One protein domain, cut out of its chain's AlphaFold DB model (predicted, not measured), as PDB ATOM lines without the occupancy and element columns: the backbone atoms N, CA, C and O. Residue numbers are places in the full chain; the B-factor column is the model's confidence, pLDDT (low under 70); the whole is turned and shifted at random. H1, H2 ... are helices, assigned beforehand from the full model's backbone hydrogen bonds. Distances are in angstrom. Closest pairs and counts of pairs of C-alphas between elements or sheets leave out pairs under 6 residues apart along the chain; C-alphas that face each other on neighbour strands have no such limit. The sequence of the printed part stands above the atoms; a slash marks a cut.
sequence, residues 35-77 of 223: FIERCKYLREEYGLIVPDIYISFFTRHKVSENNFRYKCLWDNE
ATOM      1  N   PHE A  35     171.488 110.481  52.503       93.69
ATOM      2  CA  PHE A  35     170.911 110.348  51.167       93.69
ATOM      3  C   PHE A  35     169.439 109.901  51.152       93.69
ATOM      4  O   PHE A  35     168.701 110.281  50.252       93.69
ATOM      5  N   ILE A  36     168.986 109.126  52.142       93.19
ATOM      6  CA  ILE A  36     167.586 108.689  52.243       93.19
ATOM      7  C   ILE A  36     166.680 109.895  52.499       93.19
ATOM      8  O   ILE A  36     165.670 110.050  51.818       93.19
ATOM      9  N   GLU A  37     167.054 110.768  53.436       93.94
ATOM     10  CA  GLU A  37     166.310 112.007  53.693       93.94
ATOM     11  C   GLU A  37     166.386 112.950  52.491       93.94
ATOM     12  O   GLU A  37     165.379 113.540  52.104       93.94
ATOM     13  N   ARG A  38     167.539 113.007  51.814       94.88
ATOM     14  CA  ARG A  38     167.665 113.767  50.569       94.88
ATOM     15  C   ARG A  38     166.710 113.268  49.480       94.88
ATOM     16  O   ARG A  38     166.071 114.083  48.828       94.88
ATOM     17  N   CYS A  39     166.552 111.956  49.313       95.31
ATOM     18  CA  CYS A  39     165.604 111.388  48.349       95.31
ATOM     19  C   CYS A  39     164.142 111.733  48.678       95.31
ATOM     20  O   CYS A  39     163.337 111.887  47.762       95.31
ATOM     21  N   LYS A  40     163.787 111.862  49.965       95.12
ATOM     22  CA  LYS A  40     162.450 112.334  50.365       95.12
ATOM     23  C   LYS A  40     162.250 113.795  49.977       95.12
ATOM     24  O   LYS A  40     161.276 114.099  49.302       95.12
ATOM     25  N   TYR A  41     163.218 114.649  50.306       95.00
ATOM     26  CA  TYR A  41     163.206 116.060  49.921       95.00
ATOM     27  C   TYR A  41     163.077 116.244  48.400       95.00
ATOM     28  O   TYR A  41     162.216 116.984  47.941       95.00
ATOM     29  N   LEU A  42     163.874 115.517  47.604       95.06
ATOM     30  CA  LEU A  42     163.820 115.576  46.137       95.06
ATOM     31  C   LEU A  42     162.424 115.245  45.590       95.06
ATOM     32  O   LEU A  42     161.941 115.898  44.667       95.06
ATOM     33  N   ARG A  43     161.756 114.258  46.191       94.75
ATOM     34  CA  ARG A  43     160.394 113.876  45.822       94.75
ATOM     35  C   ARG A  43     159.371 114.939  46.207       94.75
ATOM     36  O   ARG A  43     158.484 115.232  45.416       94.75
ATOM     37  N   GLU A  44     159.461 115.477  47.418       94.50
ATOM     38  CA  GLU A  44     158.487 116.437  47.954       94.50
ATOM     39  C   GLU A  44     158.582 117.801  47.258       94.50
ATOM     40  O   GLU A  44     157.563 118.383  46.868       94.50
ATOM     41  N   GLU A  45     159.803 118.284  47.037       93.44
ATOM     42  CA  GLU A  45     160.034 119.591  46.433       93.44
ATOM     43  C   GLU A  45     159.937 119.550  44.907       93.44
ATOM     44  O   GLU A  45     159.173 120.331  44.337       93.44
ATOM     45  N   TYR A  46     160.613 118.598  44.254       91.81
ATOM     46  CA  TYR A  46     160.776 118.574  42.790       91.81
ATOM     47  C   TYR A  46     159.970 117.471  42.095       91.81
ATOM     48  O   TYR A  46     159.936 117.416  40.871       91.81
ATOM     49  N   GLY A  47     159.341 116.555  42.839       92.31
ATOM     50  CA  GLY A  47     158.713 115.367  42.249       92.31
ATOM     51  C   GLY A  47     159.703 114.306  41.765       92.31
ATOM     52  O   GLY A  47     159.285 113.292  41.209       92.31
ATOM     53  N   LEU A  48     161.009 114.489  41.991       92.88
ATOM     54  CA  LEU A  48     162.029 113.563  41.513       92.88
ATOM     55  C   LEU A  48     162.026 112.272  42.344       92.88
ATOM     56  O   LEU A  48     162.413 112.246  43.516       92.88
ATOM     57  N   ILE A  49     161.638 111.166  41.712       92.81
ATOM     58  CA  ILE A  49     161.699 109.829  42.306       92.81
ATOM     59  C   ILE A  49     163.034 109.188  41.937       92.81
ATOM     60  O   ILE A  49     163.191 108.643  40.849       92.81
ATOM     61  N   VAL A  50     163.991 109.213  42.866       93.88
ATOM     62  CA  VAL A  50     165.282 108.528  42.701       93.88
ATOM     63  C   VAL A  50     165.073 107.004  42.721       93.88
ATOM     64  O   VAL A  50     164.565 106.487  43.721       93.88
ATOM     65  N   PRO A  51     165.473 106.257  41.673       93.31
ATOM     66  CA  PRO A  51     165.312 104.802  41.651       93.31
ATOM     67  C   PRO A  51     166.097 104.066  42.752       93.31
ATOM     68  O   PRO A  51     167.238 104.416  43.064       93.31
ATOM     69  N   ASP A  52     165.530 102.972  43.274       92.31
ATOM     70  CA  ASP A  52     166.097 102.184  44.387       92.31
ATOM     71  C   ASP A  52     167.519 101.674  44.134       92.31
ATOM     72  O   ASP A  52     168.300 101.501  45.075       92.31
ATOM     73  N   ILE A  53     167.879 101.445  42.869       90.38
ATOM     74  CA  ILE A  53     169.232 101.045  42.478       90.38
ATOM     75  C   ILE A  53     170.269 102.107  42.868       90.38
ATOM     76  O   ILE A  53     171.319 101.754  43.403       90.38
ATOM     77  N   TYR A  54     169.955 103.398  42.709       91.25
ATOM     78  CA  TYR A  54     170.823 104.495  43.139       91.25
ATOM     79  C   TYR A  54     170.865 104.601  44.657       91.25
ATOM     80  O   TYR A  54     171.945 104.670  45.235       91.25
ATOM     81  N   ILE A  55     169.707 104.536  45.320       92.31
ATOM     82  CA  ILE A  55     169.615 104.585  46.787       92.31
ATOM     83  C   ILE A  55     170.471 103.477  47.405       92.31
ATOM     84  O   ILE A  55     171.338 103.736  48.245       92.31
ATOM     85  N   SER A  56     170.288 102.244  46.938       89.44
ATOM     86  CA  SER A  56     171.033 101.072  47.399       89.44
ATOM     87  C   SER A  56     172.528 101.218  47.149       89.44
ATOM     88  O   SER A  56     173.340 100.917  48.024       89.44
ATOM     89  N   PHE A  57     172.903 101.690  45.961       88.25
ATOM     90  CA  PHE A  57     174.295 101.865  45.589       88.25
ATOM     91  C   PHE A  57     174.988 102.930  46.456       88.25
ATOM     92  O   PHE A  57     176.020 102.659  47.072       88.25
ATOM     93  N   PHE A  58     174.391 104.112  46.594       88.50
ATOM     94  CA  PHE A  58     174.974 105.230  47.338       88.50
ATOM     95  C   PHE A  58     175.117 104.917  48.820       88.50
ATOM     96  O   PHE A  58     176.167 105.175  49.408       88.50
ATOM     97  N   THR A  59     174.075 104.337  49.418       89.19
ATOM     98  CA  THR A  59     174.079 103.989  50.842       89.19
ATOM     99  C   THR A  59     175.074 102.873  51.152       89.19
ATOM    100  O   THR A  59     175.830 102.975  52.120       89.19
ATOM    101  N   ARG A  60     175.145 101.830  50.312       87.88
ATOM    102  CA  ARG A  60     176.075 100.704  50.495       87.88
ATOM    103  C   ARG A  60     177.532 101.126  50.342       87.88
ATOM    104  O   ARG A  60     178.379 100.675  51.110       87.88
ATOM    105  N   HIS A  61     177.823 101.968  49.353       84.69
ATOM    106  CA  HIS A  61     179.186 102.395  49.041       84.69
ATOM    107  C   HIS A  61     179.598 103.698  49.733       84.69
ATOM    108  O   HIS A  61     180.743 104.112  49.575       84.69
ATOM    109  N   LYS A  62     178.705 104.313  50.526       86.50
ATOM    110  CA  LYS A  62     178.933 105.586  51.231       86.50
ATOM    111  C   LYS A  62     179.492 106.660  50.293       86.50
ATOM    112  O   LYS A  62     180.497 107.305  50.592       86.50
ATOM    113  N   VAL A  63     178.868 106.797  49.121       85.94
ATOM    114  CA  VAL A  63     179.287 107.771  48.106       85.94
ATOM    115  C   VAL A  63     179.167 109.176  48.693       85.94
ATOM    116  O   VAL A  63     178.126 109.536  49.237       85.94
ATOM    117  N   SER A  64     180.249 109.952  48.603       88.06
ATOM    118  CA  SER A  64     180.288 111.335  49.085       88.06
ATOM    119  C   SER A  64     179.296 112.212  48.320       88.06
ATOM    120  O   SER A  64     179.199 112.103  47.099       88.06
ATOM    121  N   GLU A  65     178.636 113.134  49.021       89.62
ATOM    122  CA  GLU A  65     177.792 114.188  48.429       89.62
ATOM    123  C   GLU A  65     178.552 115.055  47.412       89.62
ATOM    124  O   GLU A  65     177.982 115.534  46.439       89.62
ATOM    125  N   ASN A  66     179.872 115.178  47.589       88.75
ATOM    126  CA  ASN A  66     180.754 115.938  46.707       88.75
ATOM    127  C   ASN A  66     181.290 115.107  45.529       88.75
ATOM    128  O   ASN A  66     182.173 115.566  44.805       88.75
ATOM    129  N   ASN A  67     180.823 113.867  45.338       87.25
ATOM    130  CA  ASN A  67     181.215 113.092  44.166       87.25
ATOM    131  C   ASN A  67     180.640 113.753  42.912       87.25
ATOM    132  O   ASN A  67     179.426 113.829  42.749       87.25
ATOM    133  N   PHE A  68     181.519 114.189  42.013       83.31
ATOM    134  CA  PHE A  68     181.137 114.990  40.853       83.31
ATOM    135  C   PHE A  68     180.071 114.340  39.957       83.31
ATOM    136  O   PHE A  68     179.270 115.060  39.386       83.31
ATOM    137  N   ARG A  69     179.999 113.002  39.874       81.69
ATOM    138  CA  ARG A  69     178.990 112.306  39.049       81.69
ATOM    139  C   ARG A  69     177.606 112.228  39.687       81.69
ATOM    140  O   ARG A  69     176.660 111.788  39.048       81.69
ATOM    141  N   TYR A  70     177.503 112.575  40.963       85.00
ATOM    142  CA  TYR A  70     176.300 112.360  41.763       85.00
ATOM    143  C   TYR A  70     175.891 113.578  42.586       85.00
ATOM    144  O   TYR A  70     174.845 113.559  43.236       85.00
ATOM    145  N   LYS A  71     176.703 114.635  42.547       89.88
ATOM    146  CA  LYS A  71     176.445 115.911  43.204       89.88
ATOM    147  C   LYS A  71     175.134 116.544  42.729       89.88
ATOM    148  O   LYS A  71     174.473 117.182  43.536       89.88
ATOM    149  N   CYS A  72     174.696 116.279  41.495       90.62
ATOM    150  CA  CYS A  72     173.411 116.762  40.977       90.62
ATOM    151  C   CYS A  72     172.206 116.353  41.847       90.62
ATOM    152  O   CYS A  72     171.246 117.101  41.960       90.62
ATOM    153  N   LEU A  73     172.266 115.216  42.556       92.75
ATOM    154  CA  LEU A  73     171.206 114.814  43.492       92.75
ATOM    155  C   LEU A  73     171.247 115.580  44.822       92.75
ATOM    156  O   LEU A  73     170.303 115.508  45.608       92.75
ATOM    157  N   TRP A  74     172.327 116.301  45.096       92.81
ATOM    158  CA  TRP A  74     172.533 117.115  46.294       92.81
ATOM    159  C   TRP A  74     172.380 118.615  46.028       92.81
ATOM    160  O   TRP A  74     172.136 119.365  46.971       92.81
ATOM    161  N   ASP A  75     172.457 119.035  44.767       88.19
ATOM    162  CA  ASP A  75     172.320 120.429  44.353       88.19
ATOM    163  C   ASP A  75     170.868 120.932  44.442       88.19
ATOM    164  O   ASP A  75     169.906 120.166  44.401       88.19
ATOM    165  N   ASN A  76     170.691 122.240  44.637       81.56
ATOM    166  CA  ASN A  76     169.362 122.858  44.773       81.56
ATOM    167  C   ASN A  76     168.658 123.074  43.428       81.56
ATOM    168  O   ASN A  76     167.466 123.370  43.397       81.56
ATOM    169  N   GLU A  77     169.398 122.943  42.337       85.19
ATOM    170  CA  GLU A  77     168.887 123.018  40.978       85.19
ATOM    171  C   GLU A  77     169.081 121.651  40.343       85.19
ATOM    172  O   GLU A  77     170.167 121.068  40.409       85.19
TER     173      GLU A  77
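This is residues 35 to 77 of the 223 residues of an uncharacterized protein of Chryseobacterium indologenes (UniProt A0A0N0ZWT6). Two short helices, H1 and H2, make a slipped hairpin that meets at the beginning of H1, and a long stretch with no named element, residues 62 to 77, folds back from the end of H2. The 43 printed residues hold two named helices, H1 then H2, and no named strand, and the class is all helix. The whole is compact, with a radius of gyration of the C-alphas of 9.8 A, and spans 26 by 19 by 14 A.

Start with H1, residues 35 to 46, and go on to H2, residues 52 to 61; a tight link of 5 residues joins this helical hairpin. They touch, H1 with residues 35 to 36 alone; the closest C-alphas, of Phe 35 and Thr 59, are 7.1 A apart. They run opposite ways at a shallow tilt of 35.0 degrees, only just short of steep. In both, each O i to N i+4 pair is within hydrogen-bond range.

Find C-alpha 35 at (170.911, 110.348, 51.167); H1 runs 15.5 A from there. H2 runs 13.9 A to C-alpha 61 at (179.186, 102.395, 49.041).

The C-alphas farthest apart, of Glu 45 and His 61, are 25.9 A apart. The printed part has no cut, and no printed residue has a pLDDT under 70.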